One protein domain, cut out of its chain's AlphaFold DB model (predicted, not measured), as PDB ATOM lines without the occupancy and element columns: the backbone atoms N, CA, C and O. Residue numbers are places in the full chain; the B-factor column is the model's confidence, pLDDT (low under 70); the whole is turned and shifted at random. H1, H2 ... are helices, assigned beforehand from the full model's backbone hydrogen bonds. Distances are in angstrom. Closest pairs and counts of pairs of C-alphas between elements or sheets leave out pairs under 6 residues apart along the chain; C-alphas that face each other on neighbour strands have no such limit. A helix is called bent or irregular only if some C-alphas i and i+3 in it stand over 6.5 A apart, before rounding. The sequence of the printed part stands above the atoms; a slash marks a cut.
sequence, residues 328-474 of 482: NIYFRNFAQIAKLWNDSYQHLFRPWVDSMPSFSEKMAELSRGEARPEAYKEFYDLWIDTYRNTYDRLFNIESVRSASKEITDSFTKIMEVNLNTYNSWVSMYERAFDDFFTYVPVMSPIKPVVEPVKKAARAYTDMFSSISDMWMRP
ATOM      1  N   ASN A 328     138.409 203.463 311.362       77.88
ATOM      2  CA  ASN A 328     137.663 202.203 311.505       77.88
ATOM      3  C   ASN A 328     137.420 201.806 312.985       77.88
ATOM      4  O   ASN A 328     136.546 201.011 313.322       77.88
ATOM      5  N   ILE A 329     138.175 202.382 313.927       77.00
ATOM      6  CA  ILE A 329     137.898 202.250 315.365       77.00
ATOM      7  C   ILE A 329     136.482 202.716 315.754       77.00
ATOM      8  O   ILE A 329     135.879 202.084 316.616       77.00
ATOM      9  N   TYR A 330     135.908 203.734 315.102       73.12
ATOM     10  CA  TYR A 330     134.553 204.205 315.415       73.12
ATOM     11  C   TYR A 330     133.492 203.168 315.056       73.12
ATOM     12  O   TYR A 330     132.659 202.831 315.896       73.12
ATOM     13  N   PHE A 331     133.560 202.604 313.848       80.25
ATOM     14  CA  PHE A 331     132.629 201.561 313.422       80.25
ATOM     15  C   PHE A 331     132.795 200.281 314.237       80.25
ATOM     16  O   PHE A 331     131.798 199.679 314.629       80.25
ATOM     17  N   ARG A 332     134.031 199.895 314.582       82.88
ATOM     18  CA  ARG A 332     134.273 198.750 315.475       82.88
ATOM     19  C   ARG A 332     133.691 198.969 316.867       82.88
ATOM     20  O   ARG A 332     133.050 198.064 317.394       82.88
ATOM     21  N   ASN A 333     133.869 200.154 317.444       79.12
ATOM     22  CA  ASN A 333     133.313 200.473 318.757       79.12
ATOM     23  C   ASN A 333     131.783 200.537 318.710       79.12
ATOM     24  O   ASN A 333     131.132 199.996 319.599       79.12
ATOM     25  N   PHE A 334     131.200 201.120 317.657       77.56
ATOM     26  CA  PHE A 334     129.752 201.107 317.444       77.56
ATOM     27  C   PHE A 334     129.220 199.677 317.333       77.56
ATOM     28  O   PHE A 334     128.271 199.333 318.031       77.56
ATOM     29  N   ALA A 335     129.864 198.822 316.535       84.62
ATOM     30  CA  ALA A 335     129.467 197.427 316.391       84.62
ATOM     31  C   ALA A 335     129.558 196.654 317.714       84.62
ATOM     32  O   ALA A 335     128.655 195.892 318.057       84.62
ATOM     33  N   GLN A 336     130.609 196.895 318.502       85.06
ATOM     34  CA  GLN A 336     130.750 196.322 319.842       85.06
ATOM     35  C   GLN A 336     129.661 196.812 320.800       85.06
ATOM     36  O   GLN A 336     129.066 195.996 321.502       85.06
ATOM     37  N   ILE A 337     129.377 198.117 320.822       78.69
ATOM     38  CA  ILE A 337     128.317 198.690 321.656       78.69
ATOM     39  C   ILE A 337     126.970 198.111 321.248       78.69
ATOM     40  O   ILE A 337     126.245 197.648 322.116       78.69
ATOM     41  N   ALA A 338     126.649 198.093 319.955       77.12
ATOM     42  CA  ALA A 338     125.383 197.583 319.447       77.12
ATOM     43  C   ALA A 338     125.194 196.098 319.787       77.12
ATOM     44  O   ALA A 338     124.112 195.711 320.222       77.12
ATOM     45  N   LYS A 339     126.262 195.291 319.703       85.44
ATOM     46  CA  LYS A 339     126.249 193.897 320.156       85.44
ATOM     47  C   LYS A 339     125.958 193.782 321.653       85.44
ATOM     48  O   LYS A 339     125.042 193.067 322.040       85.44
ATOM     49  N   LEU A 340     126.685 194.520 322.494       82.00
ATOM     50  CA  LEU A 340     126.455 194.521 323.943       82.00
ATOM     51  C   LEU A 340     125.051 195.031 324.303       82.00
ATOM     52  O   LEU A 340     124.449 194.563 325.271       82.00
ATOM     53  N   TRP A 341     124.523 195.982 323.532       80.00
ATOM     54  CA  TRP A 341     123.170 196.503 323.689       80.00
ATOM     55  C   TRP A 341     122.131 195.443 323.344       80.00
ATOM     56  O   TRP A 341     121.205 195.239 324.124       80.00
ATOM     57  N   ASN A 342     122.307 194.737 322.223       81.06
ATOM     58  CA  ASN A 342     121.453 193.619 321.839       81.06
ATOM     59  C   ASN A 342     121.477 192.521 322.910       81.06
ATOM     60  O   ASN A 342     120.418 192.140 323.398       81.06
ATOM     61  N   ASP A 343     122.663 192.099 323.361       80.94
ATOM     62  CA  ASP A 343     122.816 191.097 324.425       80.94
ATOM     63  C   ASP A 343     122.071 191.533 325.704       80.94
ATOM     64  O   ASP A 343     121.297 190.772 326.290       80.94
ATOM     65  N   SER A 344     122.238 192.797 326.108       77.62
ATOM     66  CA  SER A 344     121.548 193.368 327.273       77.62
ATOM     67  C   SER A 344     120.031 193.386 327.091       77.62
ATOM     68  O   SER A 344     119.295 193.029 328.011       77.62
ATOM     69  N   TYR A 345     119.555 193.780 325.908       77.94
ATOM     70  CA  TYR A 345     118.136 193.856 325.584       77.94
ATOM     71  C   TYR A 345     117.493 192.466 325.575       77.94
ATOM     72  O   TYR A 345     116.435 192.279 326.170       77.94
ATOM     73  N   GLN A 346     118.155 191.464 324.995       79.31
ATOM     74  CA  GLN A 346     117.683 190.078 325.012       79.31
ATOM     75  C   GLN A 346     117.528 189.556 326.446       79.31
ATOM     76  O   GLN A 346     116.498 188.974 326.793       79.31
ATOM     77  N   HIS A 347     118.504 189.816 327.320       79.50
ATOM     78  CA  HIS A 347     118.412 189.424 328.729       79.50
ATOM     79  C   HIS A 347     117.297 190.152 329.480       79.50
ATOM     80  O   HIS A 347     116.566 189.543 330.265       79.50
ATOM     81  N   LEU A 348     117.155 191.446 329.227       76.81
ATOM     82  CA  LEU A 348     116.167 192.304 329.862       76.81
ATOM     83  C   LEU A 348     114.728 191.945 329.469       76.81
ATOM     84  O   LEU A 348     113.840 191.927 330.323       76.81
ATOM     85  N   PHE A 349     114.493 191.666 328.186       79.12
ATOM     86  CA  PHE A 349     113.166 191.372 327.641       79.12
ATOM     87  C   PHE A 349     112.807 189.889 327.681       79.12
ATOM     88  O   PHE A 349     111.668 189.527 327.389       79.12
ATOM     89  N   ARG A 350     113.721 189.031 328.138       83.25
ATOM     90  CA  ARG A 350     113.446 187.612 328.357       83.25
ATOM     91  C   ARG A 350     112.161 187.336 329.157       83.25
ATOM     92  O   ARG A 350     111.405 186.483 328.705       83.25
ATOM     93  N   PRO A 351     111.828 188.050 330.255       83.44
ATOM     94  CA  PRO A 351     110.564 187.829 330.960       83.44
ATOM     95  C   PRO A 351     109.327 188.047 330.077       83.44
ATOM     96  O   PRO A 351     108.353 187.312 330.219       83.44
ATOM     97  N   TRP A 352     109.363 189.004 329.139       82.94
ATOM     98  CA  TRP A 352     108.284 189.196 328.164       82.94
ATOM     99  C   TRP A 352     108.179 188.023 327.202       82.94
ATOM    100  O   TRP A 352     107.079 187.522 326.981       82.94
ATOM    101  N   VAL A 353     109.310 187.575 326.654       83.00
ATOM    102  CA  VAL A 353     109.358 186.429 325.737       83.00
ATOM    103  C   VAL A 353     108.835 185.167 326.426       83.00
ATOM    104  O   VAL A 353     107.954 184.495 325.890       83.00
ATOM    105  N   ASP A 354     109.306 184.893 327.643       84.25
ATOM    106  CA  ASP A 354     108.921 183.719 328.432       84.25
ATOM    107  C   ASP A 354     107.434 183.761 328.844       84.25
ATOM    108  O   ASP A 354     106.789 182.716 328.934       84.25
ATOM    109  N   SER A 355     106.863 184.958 329.042       86.31
ATOM    110  CA  SER A 355     105.448 185.144 329.415       86.31
ATOM    111  C   SER A 355     104.495 185.175 328.217       86.31
ATOM    112  O   SER A 355     103.280 185.044 328.386       86.31
ATOM    113  N   MET A 356     105.015 185.328 326.996       84.12
ATOM    114  CA  MET A 356     104.207 185.482 325.784       84.12
ATOM    115  C   MET A 356     103.243 184.313 325.505       84.12
ATOM    116  O   MET A 356     102.101 184.578 325.118       84.12
ATOM    117  N   PRO A 357     103.605 183.036 325.754       84.12
ATOM    118  CA  PRO A 357     102.656 181.927 325.657       84.12
ATOM    119  C   PRO A 357     101.450 182.088 326.592       84.12
ATOM    120  O   PRO A 357     100.314 181.919 326.151       84.12
ATOM    121  N   SER A 358     101.684 182.481 327.847       88.56
ATOM    122  CA  SER A 358     100.627 182.703 328.841       88.56
ATOM    123  C   SER A 358      99.736 183.889 328.465       88.56
ATOM    124  O   SER A 358      98.516 183.808 328.596       88.56
ATOM    125  N   PHE A 359     100.319 184.972 327.935       87.50
ATOM    126  CA  PHE A 359      99.535 186.087 327.393       87.50
ATOM    127  C   PHE A 359      98.644 185.650 326.240       87.50
ATOM    128  O   PHE A 359      97.478 186.031 326.200       87.50
ATOM    129  N   SER A 360      99.179 184.855 325.311       82.06
ATOM    130  CA  SER A 360      98.422 184.361 324.163       82.06
ATOM    131  C   SER A 360      97.255 183.478 324.602       82.06
ATOM    132  O   SER A 360      96.132 183.681 324.140       82.06
ATOM    133  N   GLU A 361      97.485 182.565 325.549       85.38
ATOM    134  CA  GLU A 361      96.440 181.711 326.115       85.38
ATOM    135  C   GLU A 361      95.340 182.540 326.790       85.38
ATOM    136  O   GLU A 361      94.158 182.353 326.492       85.38
ATOM    137  N   LYS A 362      95.716 183.514 327.628       88.06
ATOM    138  CA  LYS A 362      94.748 184.397 328.293       88.06
ATOM    139  C   LYS A 362      94.006 185.296 327.316       88.06
ATOM    140  O   LYS A 362      92.791 185.409 327.409       88.06
ATOM    141  N   MET A 363      94.677 185.870 326.323       85.94
ATOM    142  CA  MET A 363      94.011 186.638 325.264       85.94
ATOM    143  C   MET A 363      93.026 185.778 324.465       85.94
ATOM    144  O   MET A 363      91.950 186.257 324.114       85.94
ATOM    145  N   ALA A 364      93.359 184.510 324.206       84.44
ATOM    146  CA  ALA A 364      92.457 183.568 323.548       84.44
ATOM    147  C   ALA A 364      91.262 183.173 324.430       84.44
ATOM    148  O   ALA A 364      90.177 182.930 323.910       84.44
ATOM    149  N   GLU A 365      91.433 183.100 325.752       88.94
ATOM    150  CA  GLU A 365      90.333 182.927 326.707       88.94
ATOM    151  C   GLU A 365      89.400 184.151 326.692       88.94
ATOM    152  O   GLU A 365      88.185 184.004 326.550       88.94
ATOM    153  N   LEU A 366      89.975 185.359 326.748       88.88
ATOM    154  CA  LEU A 366      89.246 186.628 326.717       88.88
ATOM    155  C   LEU A 366      88.474 186.841 325.405       88.88
ATOM    156  O   LEU A 366      87.333 187.302 325.422       88.88
ATOM    157  N   SER A 367      89.065 186.482 324.262       84.06
ATOM    158  CA  SER A 367      88.480 186.731 322.938       84.06
ATOM    159  C   SER A 367      87.267 185.859 322.608       84.06
ATOM    160  O   SER A 367      86.491 186.215 321.722       84.06
ATOM    161  N   ARG A 368      87.044 184.758 323.338       88.50
ATOM    162  CA  ARG A 368      85.855 183.901 323.170       88.50
ATOM    163  C   ARG A 368      84.557 184.570 323.631       88.50
ATOM    164  O   ARG A 368      83.486 184.045 323.356       88.50
ATOM    165  N   GLY A 369      84.634 185.708 324.326       82.31
ATOM    166  CA  GLY A 369      83.463 186.481 324.756       82.31
ATOM    167  C   GLY A 369      82.716 185.904 325.964       82.31
ATOM    168  O   GLY A 369      81.754 186.508 326.427       82.31
ATOM    169  N   GLU A 370      83.177 184.777 326.509       85.44
ATOM    170  CA  GLU A 370      82.617 184.114 327.699       85.44
ATOM    171  C   GLU A 370      83.526 184.254 328.932       85.44
ATOM    172  O   GLU A 370      83.370 183.546 329.931       85.44
ATOM    173  N   ALA A 371      84.509 185.152 328.867       84.88
ATOM    174  CA  ALA A 371      85.481 185.324 329.929       84.88
ATOM    175  C   ALA A 371      84.837 185.856 331.210       84.88
ATOM    176  O   ALA A 371      84.120 186.860 331.221       84.88
ATOM    177  N   ARG A 372      85.133 185.178 332.318       89.31
ATOM    178  CA  ARG A 372      84.704 185.610 333.648       89.31
ATOM    179  C   ARG A 372      85.536 186.819 334.095       89.31
ATOM    180  O   ARG A 372      86.676 186.957 333.646       89.31
ATOM    181  N   PRO A 373      85.028 187.672 335.001       90.12
ATOM    182  CA  PRO A 373      85.805 188.777 335.571       90.12
ATOM    183  C   PRO A 373      87.183 188.350 336.102       90.12
ATOM    184  O   PRO A 373      88.157 189.092 335.984       90.12
ATOM    185  N   GLU A 374      87.286 187.130 336.628       91.75
ATOM    186  CA  GLU A 374      88.533 186.542 337.113       91.75
ATOM    187  C   GLU A 374      89.582 186.378 336.004       91.75
ATOM    188  O   GLU A 374      90.753 186.652 336.247       91.75
ATOM    189  N   ALA A 375      89.184 186.036 334.774       89.44
ATOM    190  CA  ALA A 375      90.109 185.882 333.649       89.44
ATOM    191  C   ALA A 375      90.751 187.221 333.241       89.44
ATOM    192  O   ALA A 375      91.938 187.272 332.915       89.44
ATOM    193  N   TYR A 376      89.999 188.326 333.319       89.50
ATOM    194  CA  TYR A 376      90.552 189.669 333.113       89.50
ATOM    195  C   TYR A 376      91.560 190.023 334.201       89.50
ATOM    196  O   TYR A 376      92.632 190.543 333.899       89.50
ATOM    197  N   LYS A 377      91.232 189.727 335.465       93.38
ATOM    198  CA  LYS A 377      92.146 189.960 336.583       93.38
ATOM    199  C   LYS A 377      93.446 189.171 336.409       93.38
ATOM    200  O   LYS A 377      94.510 189.763 336.502       93.38
ATOM    201  N   GLU A 378      93.363 187.882 336.090       93.50
ATOM    202  CA  GLU A 378      94.538 187.032 335.856       93.50
ATOM    203  C   GLU A 378      95.408 187.537 334.699       93.50
ATOM    204  O   GLU A 378      96.633 187.531 334.802       93.50
ATOM    205  N   PHE A 379      94.795 188.022 333.614       92.31
ATOM    206  CA  PHE A 379      95.527 188.663 332.523       92.31
ATOM    207  C   PHE A 379      96.269 189.926 332.988       92.31
ATOM    208  O   PHE A 379      97.445 190.102 332.667       92.31
ATOM    209  N   TYR A 380      95.605 190.803 333.750       91.75
ATOM    210  CA  TYR A 380      96.228 192.023 334.268       91.75
ATOM    211  C   TYR A 380      97.323 191.737 335.293       91.75
ATOM    212  O   TYR A 380      98.359 192.396 335.248       91.75
ATOM    213  N   ASP A 381      97.123 190.762 336.177       94.06
ATOM    214  CA  ASP A 381      98.127 190.338 337.152       94.06
ATOM    215  C   ASP A 381      99.373 189.811 336.414       94.06
ATOM    216  O   ASP A 381     100.476 190.295 336.657       94.06
ATOM    217  N   LEU A 382      99.198 188.939 335.407       93.56
ATOM    218  CA  LEU A 382     100.288 188.478 334.533       93.56
ATOM    219  C   LEU A 382     100.992 189.643 333.817       93.56
ATOM    220  O   LEU A 382     102.223 189.671 333.721       93.56
ATOM    221  N   TRP A 383     100.225 190.611 333.309       90.62
ATOM    222  CA  TRP A 383     100.759 191.795 332.637       90.62
ATOM    223  C   TRP A 383     101.604 192.663 333.565       90.62
ATOM    224  O   TRP A 383     102.738 193.001 333.221       90.62
ATOM    225  N   ILE A 384     101.085 192.983 334.750       88.56
ATOM    226  CA  ILE A 384     101.787 193.780 335.755       88.56
ATOM    227  C   ILE A 384     103.021 193.047 336.271       88.56
ATOM    228  O   ILE A 384     104.070 193.677 336.405       88.56
ATOM    229  N   ASP A 385     102.936 191.742 336.520       90.00
ATOM    230  CA  ASP A 385     104.076 190.954 336.985       90.00
ATOM    231  C   ASP A 385     105.174 190.888 335.925       90.00
ATOM    232  O   ASP A 385     106.347 191.091 336.241       90.00
ATOM    233  N   THR A 386     104.820 190.685 334.654       87.75
ATOM    234  CA  THR A 386     105.794 190.722 333.551       87.75
ATOM    235  C   THR A 386     106.409 192.113 333.416       87.75
ATOM    236  O   THR A 386     107.630 192.252 333.338       87.75
ATOM    237  N   TYR A 387     105.578 193.159 333.458       83.56
ATOM    238  CA  TYR A 387     106.033 194.542 333.403       83.56
ATOM    239  C   TYR A 387     107.006 194.859 334.540       83.56
ATOM    240  O   TYR A 387     108.078 195.400 334.280       83.56
ATOM    241  N   ARG A 388     106.683 194.484 335.783       81.38
ATOM    242  CA  ARG A 388     107.576 194.662 336.935       81.38
ATOM    243  C   ARG A 388     108.868 193.869 336.751       81.38
ATOM    244  O   ARG A 388     109.956 194.417 336.884       81.38
ATOM    245  N   ASN A 389     108.769 192.606 336.349       80.06
ATOM    246  CA  ASN A 389     109.938 191.757 336.140       80.06
ATOM    247  C   ASN A 389     110.868 192.245 335.020       80.06
ATOM    248  O   ASN A 389     112.045 191.894 335.044       80.06
ATOM    249  N   THR A 390     110.393 193.057 334.075       75.94
ATOM    250  CA  THR A 390     111.238 193.670 333.040       75.94
ATOM    251  C   THR A 390     111.662 195.094 333.382       75.94
ATOM    252  O   THR A 390     112.852 195.395 333.392       75.94
ATOM    253  N   TYR A 391     110.714 195.991 333.639       70.94
ATOM    254  CA  TYR A 391     110.982 197.425 333.738       70.94
ATOM    255  C   TYR A 391     111.358 197.870 335.150       70.94
ATOM    256  O   TYR A 391     112.195 198.758 335.286       70.94
ATOM    257  N   ASP A 392     110.836 197.231 336.201       71.31
ATOM    258  CA  ASP A 392     111.266 197.527 337.579       71.31
ATOM    259  C   ASP A 392     112.750 197.161 337.750       71.31
ATOM    260  O   ASP A 392     113.526 197.908 338.348       71.31
ATOM    261  N   ARG A 393     113.185 196.083 337.077       68.31
ATOM    262  CA  ARG A 393     114.605 195.735 336.947       68.31
ATOM    263  C   ARG A 393     115.426 196.775 336.206       68.31
ATOM    264  O   ARG A 393     116.618 196.804 336.446       68.31
ATOM    265  N   LEU A 394     114.845 197.573 335.310       64.50
ATOM    266  CA  LEU A 394     115.568 198.543 334.484       64.50
ATOM    267  C   LEU A 394     115.750 199.893 335.181       64.50
ATOM    268  O   LEU A 394     116.787 200.534 335.036       64.50
ATOM    269  N   PHE A 395     114.733 200.333 335.923       64.06
ATOM    270  CA  PHE A 395     114.703 201.670 336.521       64.06
ATOM    271  C   PHE A 395     115.146 201.700 337.987       64.06
ATOM    272  O   PHE A 395     115.450 202.772 338.508       64.06
ATOM    273  N   ASN A 396     115.250 200.543 338.642       67.38
ATOM    274  CA  ASN A 396     115.877 200.431 339.951       67.38
ATOM    275  C   ASN A 396     117.324 199.932 339.795       67.38
ATOM    276  O   ASN A 396     117.558 198.738 339.637       67.38
ATOM    277  N   ILE A 397     118.302 200.845 339.866       57.06
ATOM    278  CA  ILE A 397     119.751 200.558 339.749       57.06
ATOM    279  C   ILE A 397     120.210 199.447 340.697       57.06
ATOM    280  O   ILE A 397     121.059 198.626 340.345       57.06
ATOM    281  N   GLU A 398     119.648 199.417 341.902       62.12
ATOM    282  CA  GLU A 398     119.971 198.410 342.906       62.12
ATOM    283  C   GLU A 398     119.422 197.042 342.483       62.12
ATOM    284  O   GLU A 398     120.128 196.039 342.581       62.12
ATOM    285  N   SER A 399     118.231 197.032 341.869       61.16
ATOM    286  CA  SER A 399     117.650 195.851 341.234       61.16
ATOM    287  C   SER A 399     118.401 195.408 339.978       61.16
ATOM    288  O   SER A 399     118.546 194.205 339.806       61.16
ATOM    289  N   VAL A 400     118.886 196.302 339.101       59.03
ATOM    290  CA  VAL A 400     119.707 195.927 337.924       59.03
ATOM    291  C   VAL A 400     120.930 195.142 338.398       59.03
ATOM    292  O   VAL A 400     121.198 194.033 337.929       59.03
ATOM    293  N   ARG A 401     121.639 195.717 339.380       59.88
ATOM    294  CA  ARG A 401     122.902 195.198 339.904       59.88
ATOM    295  C   ARG A 401     122.724 193.865 340.633       59.88
ATOM    296  O   ARG A 401     123.617 193.024 340.575       59.88
ATOM    297  N   SER A 402     121.580 193.648 341.291       60.28
ATOM    298  CA  SER A 402     121.266 192.379 341.959       60.28
ATOM    299  C   SER A 402     120.593 191.337 341.056       60.28
ATOM    300  O   SER A 402     120.709 190.146 341.333       60.28
ATOM    301  N   ALA A 403     119.857 191.752 340.017       57.62
ATOM    302  CA  ALA A 403     118.992 190.860 339.239       57.62
ATOM    303  C   ALA A 403     119.672 190.219 338.023       57.62
ATOM    304  O   ALA A 403     119.220 189.161 337.590       57.62
ATOM    305  N   SER A 404     120.728 190.818 337.459       66.00
ATOM    306  CA  SER A 404     121.522 190.155 336.418       66.00
ATOM    307  C   SER A 404     122.942 190.702 336.352       66.00
ATOM    308  O   SER A 404     123.194 191.858 335.991       66.00
ATOM    309  N   LYS A 405     123.886 189.812 336.661       74.62
ATOM    310  CA  LYS A 405     125.314 190.052 336.473       74.62
ATOM    311  C   LYS A 405     125.618 190.323 335.001       74.62
ATOM    312  O   LYS A 405     126.388 191.222 334.703       74.62
ATOM    313  N   GLU A 406     124.969 189.604 334.092       73.94
ATOM    314  CA  GLU A 406     125.158 189.728 332.647       73.94
ATOM    315  C   GLU A 406     124.760 191.119 332.138       73.94
ATOM    316  O   GLU A 406     125.523 191.737 331.403       73.94
ATOM    317  N   ILE A 407     123.613 191.652 332.579       72.00
ATOM    318  CA  ILE A 407     123.183 193.017 332.234       72.00
ATOM    319  C   ILE A 407     124.183 194.043 332.784       72.00
ATOM    320  O   ILE A 407     124.612 194.943 332.066       72.00
ATOM    321  N   THR A 408     124.601 193.885 334.042       72.31
ATOM    322  CA  THR A 408     125.556 194.802 334.686       72.31
ATOM    323  C   THR A 408     126.929 194.776 334.002       72.31
ATOM    324  O   THR A 408     127.504 195.834 333.742       72.31
ATOM    325  N   ASP A 409     127.436 193.588 333.663       78.94
ATOM    326  CA  ASP A 409     128.706 193.389 332.959       78.94
ATOM    327  C   ASP A 409     128.646 193.977 331.539       78.94
ATOM    328  O   ASP A 409     129.613 194.587 331.076       78.94
ATOM    329  N   SER A 410     127.513 193.840 330.843       74.69
ATOM    330  CA  SER A 410     127.320 194.431 329.517       74.69
ATOM    331  C   SER A 410     127.245 195.956 329.571       74.69
ATOM    332  O   SER A 410     127.962 196.608 328.814       74.69
ATOM    333  N   PHE A 411     126.476 196.548 330.492       74.31
ATOM    334  CA  PHE A 411     126.447 198.007 330.679       74.31
ATOM    335  C   PHE A 411     127.819 198.567 331.046       74.31
ATOM    336  O   PHE A 411     128.248 199.567 330.481       74.31
ATOM    337  N   THR A 412     128.531 197.885 331.938       79.62
ATOM    338  CA  THR A 412     129.916 198.202 332.298       79.62
ATOM    339  C   THR A 412     130.809 198.277 331.060       79.62
ATOM    340  O   THR A 412     131.459 199.296 330.821       79.62
ATOM    341  N   LYS A 413     130.795 197.232 330.223       81.88
ATOM    342  CA  LYS A 413     131.583 197.194 328.983       81.88
ATOM    343  C   LYS A 413     131.145 198.270 327.992       81.88
ATOM    344  O   LYS A 413     131.995 198.876 327.351       81.88
ATOM    345  N   ILE A 414     129.844 198.544 327.875       75.12
ATOM    346  CA  ILE A 414     129.323 199.633 327.035       75.12
ATOM    347  C   ILE A 414     129.897 200.972 327.502       75.12
ATOM    348  O   ILE A 414     130.346 201.759 326.670       75.12
ATOM    349  N   MET A 415     129.899 201.238 328.809       74.94
ATOM    350  CA  MET A 415     130.444 202.477 329.365       74.94
ATOM    351  C   MET A 415     131.952 202.585 329.129       74.94
ATOM    352  O   MET A 415     132.417 203.644 328.713       74.94
ATOM    353  N   GLU A 416     132.699 201.490 329.286       81.06
ATOM    354  CA  GLU A 416     134.135 201.434 329.001       81.06
ATOM    355  C   GLU A 416     134.445 201.704 327.517       81.06
ATOM    356  O   GLU A 416     135.285 202.548 327.197       81.06
ATOM    357  N   VAL A 417     133.735 201.049 326.591       79.06
ATOM    358  CA  VAL A 417     133.911 201.264 325.143       79.06
ATOM    359  C   VAL A 417     133.524 202.692 324.748       79.06
ATOM    360  O   VAL A 417     134.249 203.331 323.979       79.06
ATOM    361  N   ASN A 418     132.430 203.235 325.293       72.00
ATOM    362  CA  ASN A 418     132.040 204.629 325.065       72.00
ATOM    363  C   ASN A 418     133.107 205.593 325.579       72.00
ATOM    364  O   ASN A 418     133.534 206.475 324.838       72.00
ATOM    365  N   LEU A 419     133.579 205.403 326.811       77.75
ATOM    366  CA  LEU A 419     134.611 206.240 327.409       77.75
ATOM    367  C   LEU A 419     135.896 206.226 326.569       77.75
ATOM    368  O   LEU A 419     136.429 207.284 326.235       77.75
ATOM    369  N   ASN A 420     136.351 205.046 326.148       79.12
ATOM    370  CA  ASN A 420     137.513 204.906 325.270       79.12
ATOM    371  C   ASN A 420     137.304 205.599 323.914       79.12
ATOM    372  O   ASN A 420     138.233 206.213 323.379       79.12
ATOM    373  N   THR A 421     136.082 205.558 323.377       74.00
ATOM    374  CA  THR A 421     135.712 206.259 322.138       74.00
ATOM    375  C   THR A 421     135.768 207.773 322.322       74.00
ATOM    376  O   THR A 421     136.423 208.448 321.530       74.00
ATOM    377  N   TYR A 422     135.159 208.311 323.381       72.62
ATOM    378  CA  TYR A 422     135.187 209.744 323.688       72.62
ATOM    379  C   TYR A 422     136.608 210.248 323.947       72.62
ATOM    380  O   TYR A 422     136.992 211.285 323.411       72.62
ATOM    381  N   ASN A 423     137.419 209.494 324.691       77.44
ATOM    382  CA  ASN A 423     138.828 209.817 324.919       77.44
ATOM    383  C   ASN A 423     139.626 209.861 323.609       77.44
ATOM    384  O   ASN A 423     140.417 210.782 323.390       77.44
ATOM    385  N   SER A 424     139.397 208.891 322.719       75.38
ATOM    386  CA  SER A 424     140.033 208.853 321.398       75.38
ATOM    387  C   SER A 424     139.584 210.026 320.525       75.38
ATOM    388  O   SER A 424     140.416 210.665 319.883       75.38
ATOM    389  N   TRP A 425     138.288 210.352 320.550       73.50
ATOM    390  CA  TRP A 425     137.697 211.476 319.828       73.50
ATOM    391  C   TRP A 425     138.297 212.795 320.307       73.50
ATOM    392  O   TRP A 425     138.901 213.507 319.510       73.50
ATOM    393  N   VAL A 426     138.254 213.080 321.611       75.44
ATOM    394  CA  VAL A 426     138.874 214.282 322.192       75.44
ATOM    395  C   VAL A 426     140.345 214.365 321.797       75.44
ATOM    396  O   VAL A 426     140.755 215.373 321.236       75.44
ATOM    397  N   SER A 427     141.120 213.293 321.971       77.38
ATOM    398  CA  SER A 427     142.545 213.285 321.603       77.38
ATOM    399  C   SER A 427     142.781 213.604 320.120       77.38
ATOM    400  O   SER A 427     143.697 214.355 319.780       77.38
ATOM    401  N   MET A 428     141.947 213.058 319.229       77.00
ATOM    402  CA  MET A 428     142.000 213.330 317.793       77.00
ATOM    403  C   MET A 428     141.671 214.795 317.487       77.00
ATOM    404  O   MET A 428     142.420 215.427 316.747       77.00
ATOM    405  N   TYR A 429     140.600 215.353 318.063       73.75
ATOM    406  CA  TYR A 429     140.237 216.763 317.873       73.75
ATOM    407  C   TYR A 429     141.317 217.699 318.390       73.75
ATOM    408  O   TYR A 429     141.662 218.672 317.727       73.75
ATOM    409  N   GLU A 430     141.868 217.410 319.565       77.94
ATOM    410  CA  GLU A 430     142.932 218.217 320.146       77.94
ATOM    411  C   GLU A 430     144.153 218.257 319.233       77.94
ATOM    412  O   GLU A 430     144.636 219.348 318.933       77.94
ATOM    413  N   ARG A 431     144.577 217.094 318.719       76.94
ATOM    414  CA  ARG A 431     145.658 217.010 317.735       76.94
ATOM    415  C   ARG A 431     145.302 217.738 316.440       76.94
ATOM    416  O   ARG A 431     146.103 218.533 315.974       76.94
ATOM    417  N   ALA A 432     144.112 217.518 315.883       72.69
ATOM    418  CA  ALA A 432     143.693 218.136 314.625       72.69
ATOM    419  C   ALA A 432     143.644 219.668 314.717       72.69
ATOM    420  O   ALA A 432     144.070 220.352 313.790       72.69
ATOM    421  N   PHE A 433     143.173 220.225 315.836       75.06
ATOM    422  CA  PHE A 433     143.217 221.669 316.062       75.06
ATOM    423  C   PHE A 433     144.649 222.178 316.219       75.06
ATOM    424  O   PHE A 433     144.995 223.208 315.639       75.06
ATOM    425  N   ASP A 434     145.485 221.467 316.974       79.31
ATOM    426  CA  ASP A 434     146.882 221.852 317.167       79.31
ATOM    427  C   ASP A 434     147.656 221.810 315.830       79.31
ATOM    428  O   ASP A 434     148.367 222.768 315.502       79.31
ATOM    429  N   ASP A 435     147.435 220.786 315.001       75.88
ATOM    430  CA  ASP A 435     147.993 220.652 313.652       75.88
ATOM    431  C   ASP A 435     147.450 221.740 312.712       75.88
ATOM    432  O   ASP A 435     148.227 222.407 312.028       75.88
ATOM    433  N   PHE A 436     146.138 221.997 312.710       70.94
ATOM    434  CA  PHE A 436     145.522 223.041 311.884       70.94
ATOM    435  C   PHE A 436     146.157 224.411 312.129       70.94
ATOM    436  O   PHE A 436     146.536 225.091 311.177       70.94
ATOM    437  N   PHE A 437     146.334 224.820 313.388       79.94
ATOM    438  CA  PHE A 437     146.971 226.105 313.690       79.94
ATOM    439  C   PHE A 437     148.483 226.099 313.432       79.94
ATOM    440  O   PHE A 437     149.052 227.157 313.165       79.94
ATOM    441  N   THR A 438     149.126 224.931 313.476       80.56
ATOM    442  CA  THR A 438     150.541 224.772 313.113       80.56
ATOM    443  C   THR A 438     150.753 224.949 311.607       80.56
ATOM    444  O   THR A 438     151.657 225.676 311.195       80.56
ATOM    445  N   TYR A 439     149.906 224.332 310.779       75.00
ATOM    446  CA  TYR A 439     150.038 224.342 309.318       75.00
ATOM    447  C   TYR A 439     149.313 225.508 308.633       75.00
ATOM    448  O   TYR A 439     149.692 225.899 307.530       75.00
ATOM    449  N   VAL A 440     148.315 226.109 309.285       69.81
ATOM    450  CA  VAL A 440     147.556 227.266 308.787       69.81
ATOM    451  C   VAL A 440     147.685 228.435 309.776       69.81
ATOM    452  O   VAL A 440     146.698 228.896 310.356       69.81
ATOM    453  N   PRO A 441     148.903 228.975 309.978       77.19
ATOM    454  CA  PRO A 441     149.153 229.986 311.003       77.19
ATOM    455  C   PRO A 441     148.345 231.274 310.790       77.19
ATOM    456  O   PRO A 441     148.056 231.973 311.761       77.19
ATOM    457  N   VAL A 442     147.908 231.564 309.555       66.94
ATOM    458  CA  VAL A 442     147.025 232.701 309.231       66.94
ATOM    459  C   VAL A 442     145.667 232.638 309.950       66.94
ATOM    460  O   VAL A 442     145.066 233.678 310.208       66.94
ATOM    461  N   MET A 443     145.214 231.446 310.356       68.12
ATOM    462  CA  MET A 443     143.978 231.250 311.123       68.12
ATOM    463  C   MET A 443     144.185 231.351 312.645       68.12
ATOM    464  O   MET A 443     143.218 231.256 313.400       68.12
ATOM    465  N   SER A 444     145.410 231.610 313.122       73.44
ATOM    466  CA  SER A 444     145.718 231.777 314.556       73.44
ATOM    467  C   SER A 444     144.810 232.762 315.308       73.44
ATOM    468  O   SER A 444     144.485 232.471 316.460       73.44
ATOM    469  N   PRO A 445     144.339 233.885 314.723       84.06
ATOM    470  CA  PRO A 445     143.412 234.785 315.415       84.06
ATOM    471  C   PRO A 445     142.072 234.145 315.815       84.06
ATOM    472  O   PRO A 445     141.397 234.668 316.696       84.06
ATOM    473  N   ILE A 446     141.690 233.014 315.206       66.50
ATOM    474  CA  ILE A 446     140.460 232.265 315.521       66.50
ATOM    475  C   ILE A 446     140.695 231.239 316.645       66.50
ATOM    476  O   ILE A 446     139.743 230.781 317.272       66.50
ATOM    477  N   LYS A 447     141.950 230.926 316.997       72.50
ATOM    478  CA  LYS A 447     142.285 229.987 318.082       72.50
ATOM    479  C   LYS A 447     141.572 230.289 319.414       72.50
ATOM    480  O   LYS A 447     141.004 229.357 319.982       72.50
ATOM    481  N   PRO A 448     141.478 231.551 319.892       76.06
ATOM    482  CA  PRO A 448     140.728 231.874 321.111       76.06
ATOM    483  C   PRO A 448     139.225 231.557 321.046       76.06
ATOM    484  O   PRO A 448     138.593 231.439 322.090       76.06
ATOM    485  N   VAL A 449     138.652 231.424 319.844       63.97
ATOM    486  CA  VAL A 449     137.242 231.065 319.616       63.97
ATOM    487  C   VAL A 449     137.032 229.548 319.689       63.97
ATOM    488  O   VAL A 449     135.984 229.095 320.139       63.97
ATOM    489  N   VAL A 450     138.036 228.758 319.297       69.19
ATOM    490  CA  VAL A 450     137.993 227.283 319.291       69.19
ATOM    491  C   VAL A 450     138.409 226.686 320.640       69.19
ATOM    492  O   VAL A 450     137.903 225.641 321.045       69.19
ATOM    493  N   GLU A 451     139.289 227.361 321.381       76.19
ATOM    494  CA  GLU A 451     139.783 226.900 322.685       76.19
ATOM    495  C   GLU A 451     138.664 226.585 323.710       76.19
ATOM    496  O   GLU A 451     138.760 225.569 324.405       76.19
ATOM    497  N   PRO A 452     137.567 227.367 323.809       74.00
ATOM    498  CA  PRO A 452     136.423 227.014 324.648       74.00
ATOM    499  C   PRO A 452     135.736 225.709 324.228       74.00
ATOM    500  O   PRO A 452     135.311 224.956 325.097       74.00
ATOM    501  N   VAL A 453     135.662 225.410 322.927       65.31
ATOM    502  CA  VAL A 453     135.076 224.161 322.409       65.31
ATOM    503  C   VAL A 453     135.954 222.968 322.786       65.31
ATOM    504  O   VAL A 453     135.438 221.971 323.288       65.31
ATOM    505  N   LYS A 454     137.281 223.100 322.645       72.81
ATOM    506  CA  LYS A 454     138.268 222.098 323.094       72.81
ATOM    507  C   LYS A 454     138.094 221.787 324.588       72.81
ATOM    508  O   LYS A 454     137.978 220.628 324.979       72.81
ATOM    509  N   LYS A 455     137.994 222.830 325.423       75.44
ATOM    510  CA  LYS A 455     137.768 222.693 326.874       75.44
ATOM    511  C   LYS A 455     136.409 222.085 327.212       75.44
ATOM    512  O   LYS A 455     136.344 221.262 328.116       75.44
ATOM    513  N   ALA A 456     135.348 222.460 326.498       67.56
ATOM    514  CA  ALA A 456     134.013 221.903 326.701       67.56
ATOM    515  C   ALA A 456     133.956 220.411 326.339       67.56
ATOM    516  O   ALA A 456     133.392 219.628 327.098       67.56
ATOM    517  N   ALA A 457     134.588 220.004 325.232       68.38
ATOM    518  CA  ALA A 457     134.688 218.597 324.846       68.38
ATOM    519  C   ALA A 457     135.428 217.773 325.910       68.38
ATOM    520  O   ALA A 457     134.953 216.711 326.306       68.38
ATOM    521  N   ARG A 458     136.543 218.295 326.441       75.06
ATOM    522  CA  ARG A 458     137.276 217.649 327.537       75.06
ATOM    523  C   ARG A 458     136.445 217.573 328.822       75.06
ATOM    524  O   ARG A 458     136.327 216.499 329.394       75.06
ATOM    525  N   ALA A 459     135.789 218.665 329.216       68.81
ATOM    526  CA  ALA A 459     134.918 218.690 330.391       68.81
ATOM    527  C   ALA A 459     133.737 217.706 330.275       68.81
ATOM    528  O   ALA A 459     133.369 217.070 331.259       68.81
ATOM    529  N   TYR A 460     133.161 217.547 329.080       66.62
ATOM    530  CA  TYR A 460     132.116 216.556 328.825       66.62
ATOM    531  C   TYR A 460     132.638 215.124 329.002       66.62
ATOM    532  O   TYR A 460     131.993 214.309 329.661       66.62
ATOM    533  N   THR A 461     133.825 214.828 328.473       71.38
ATOM    534  CA  THR A 461     134.485 213.527 328.648       71.38
ATOM    535  C   THR A 461     134.838 213.252 330.111       71.38
ATOM    536  O   THR A 461     134.587 212.151 330.600       71.38
ATOM    537  N   ASP A 462     135.335 214.248 330.849       71.81
ATOM    538  CA  ASP A 462     135.629 214.132 332.283       71.81
ATOM    539  C   ASP A 462     134.347 213.872 333.094       71.81
ATOM    540  O   ASP A 462     134.312 213.005 333.970       71.81
ATOM    541  N   MET A 463     133.255 214.570 332.763       72.44
ATOM    542  CA  MET A 463     131.940 214.333 333.363       72.44
ATOM    543  C   MET A 463     131.447 212.912 333.079       72.44
ATOM    544  O   MET A 463     131.001 212.226 334.000       72.44
ATOM    545  N   PHE A 464     131.531 212.453 331.827       66.12
ATOM    546  CA  PHE A 464     131.122 211.100 331.453       66.12
ATOM    547  C   PHE A 464     131.961 210.042 332.181       66.12
ATOM    548  O   PHE A 464     131.404 209.068 332.681       66.12
ATOM    549  N   SER A 465     133.270 210.274 332.321       71.75
ATOM    550  CA  SER A 465     134.180 209.433 333.112       71.75
ATOM    551  C   SER A 465     133.736 209.351 334.569       71.75
ATOM    552  O   SER A 465     133.590 208.262 335.108       71.75
ATOM    553  N   SER A 466     133.434 210.494 335.191       67.44
ATOM    554  CA  SER A 466     132.974 210.562 336.581       67.44
ATOM    555  C   SER A 466     131.644 209.830 336.797       67.44
ATOM    556  O   SER A 466     131.492 209.067 337.755       67.44
ATOM    557  N   ILE A 467     130.686 210.001 335.877       62.66
ATOM    558  CA  ILE A 467     129.415 209.266 335.901       62.66
ATOM    559  C   ILE A 467     129.687 207.768 335.751       62.66
ATOM    560  O   ILE A 467     129.190 206.985 336.557       62.66
ATOM    561  N   SER A 468     130.496 207.370 334.768       65.88
ATOM    562  CA  SER A 468     130.893 205.976 334.555       65.88
ATOM    563  C   SER A 468     131.507 205.373 335.820       65.88
ATOM    564  O   SER A 468     131.048 204.337 336.289       65.88
ATOM    565  N   ASP A 469     132.458 206.058 336.451       70.56
ATOM    566  CA  ASP A 469     133.080 205.620 337.702       70.56
ATOM    567  C   ASP A 469     132.059 205.459 338.833       70.56
ATOM    568  O   ASP A 469     132.145 204.519 339.620       70.56
ATOM    569  N   MET A 470     131.065 206.345 338.927       66.44
ATOM    570  CA  MET A 470     129.986 206.228 339.910       66.44
ATOM    571  C   MET A 470     129.124 204.980 339.674       66.44
ATOM    572  O   MET A 470     128.765 204.301 340.638       66.44
ATOM    573  N   TRP A 471     128.828 204.643 338.417       60.78
ATOM    574  CA  TRP A 471     128.135 203.398 338.062       60.78
ATOM    575  C   TRP A 471     128.969 202.153 338.388       60.78
ATOM    576  O   TRP A 471     128.420 201.142 338.839       60.78
ATOM    577  N   MET A 472     130.287 202.266 338.210       64.88
ATOM    578  CA  MET A 472     131.277 201.208 338.395       64.88
ATOM    579  C   MET A 472     131.714 200.993 339.848       64.88
ATOM    580  O   MET A 472     132.257 199.936 340.175       64.88
ATOM    581  N   ARG A 473     131.501 201.967 340.742       71.25
ATOM    582  CA  ARG A 473     131.896 201.834 342.150       71.25
ATOM    583  C   ARG A 473     131.105 200.708 342.826       71.25
ATOM    584  O   ARG A 473     129.873 200.691 342.751       71.25
ATOM    585  N   PRO A 474     131.781 199.791 343.545       58.28
ATOM    586  CA  PRO A 474     131.085 198.832 344.387       58.28
ATOM    587  C   PRO A 474     130.279 199.586 345.452       58.28
ATOM    588  O   PRO A 474     130.763 200.569 346.017       58.28
TER     589      PRO A 474
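AT A GLANCE: This is residues 328 to 474 of the 482 residues of an uncharacterized protein of Candidatus Methanoperedens sp. BLZ1 (UniProt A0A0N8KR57). The model is a long, thin rod of two helical hairpins, H1b with H2 at one end and H4 with H5 at the other, reaching away from each other from a joint where the short H3 turns the chain. The first arm of the bent helix H1, H1a, bridges the two, running beside the first part of H4. The printed part has 147 residues with five named helices, H1 to H5 in order, and no named strand; the class is all helix. It is extended, with a radius of gyration of the C-alphas of 24.5 A, and spans 83 by 35 by 26 A.

HOW THE PARTS SIT: H1, residues 328 to 367, was assigned as one helix by its hydrogen bonds but is bent: C-alphas 348 and 351 are 7.3 A apart. Its arms, H1a, residues 328 to 348, and H1b, residues 351 to 367, stand at a steep tilt of 50 degrees. H1b and H2, residues 373 to 395, form a helical hairpin; they touch at a shallow tilt of 20 degrees, opposite ways, with the C-alphas of Lys 362 and Phe 379 closest at 6.1 A. H3, residues 397 to 403, touches H2 only at the corner, the closest C-alphas being those of Arg 393 and Val 400 at 5.2 A. H4, residues 405 to 439, is the hub. It touches H3 only at the corner, with the C-alphas of Arg 401 and Thr 408 closest at 5.9 A. With residues 406 to 421 alone H4 touches H1a, at a shallow tilt of 20 degrees, opposite ways; the closest C-alphas, of Ser 344 and Ile 407, are 5.2 A apart. H4 and H5, residues 441 to 472, form the other helical hairpin, touching at a shallow tilt of 13 degrees, opposite ways, with the C-alphas of Phe 437 and Ser 444 closest at 5.9 A. H2 and H5 are apart, and so are H1a and H5. In H1a, H3 and H4 every O i to N i+4 pair is within hydrogen-bond range, against 11 of 13 in H1b, 17 of 19 in H2 and 21 of 28 in H5.

IN THESE COORDINATES: H1a begins at C-alpha 328, (137.663, 202.203, 311.505), and measures 30.0 A; H1b measures 23.5 A. H1b is irregular, with C-alphas 354 and 357 7.1 A apart, and so is H5, with C-alphas 442 and 445 7.5 A apart. H2 measures 31.7 A and H3 9.7 A. H4 measures 50.2 A, from C-alpha 405 to C-alpha 439 at (150.038, 224.342, 309.318). H5 measures 43.6 A, has a kink of 63 degrees near residue 448, and ends at C-alpha 472, (131.277, 201.208, 338.395).

THE WHOLE: The two C-alphas farthest apart, those of Glu 370 and Val 442, are 82.8 A apart. Residues 438 to 443, of which 441 to 443 belong to H5, stand free. The printed part has no cut, and the four links between the helices are tight. The mean pLDDT of the printed part is 76.9; 31 residues are under 70, among them residues 393 to 404.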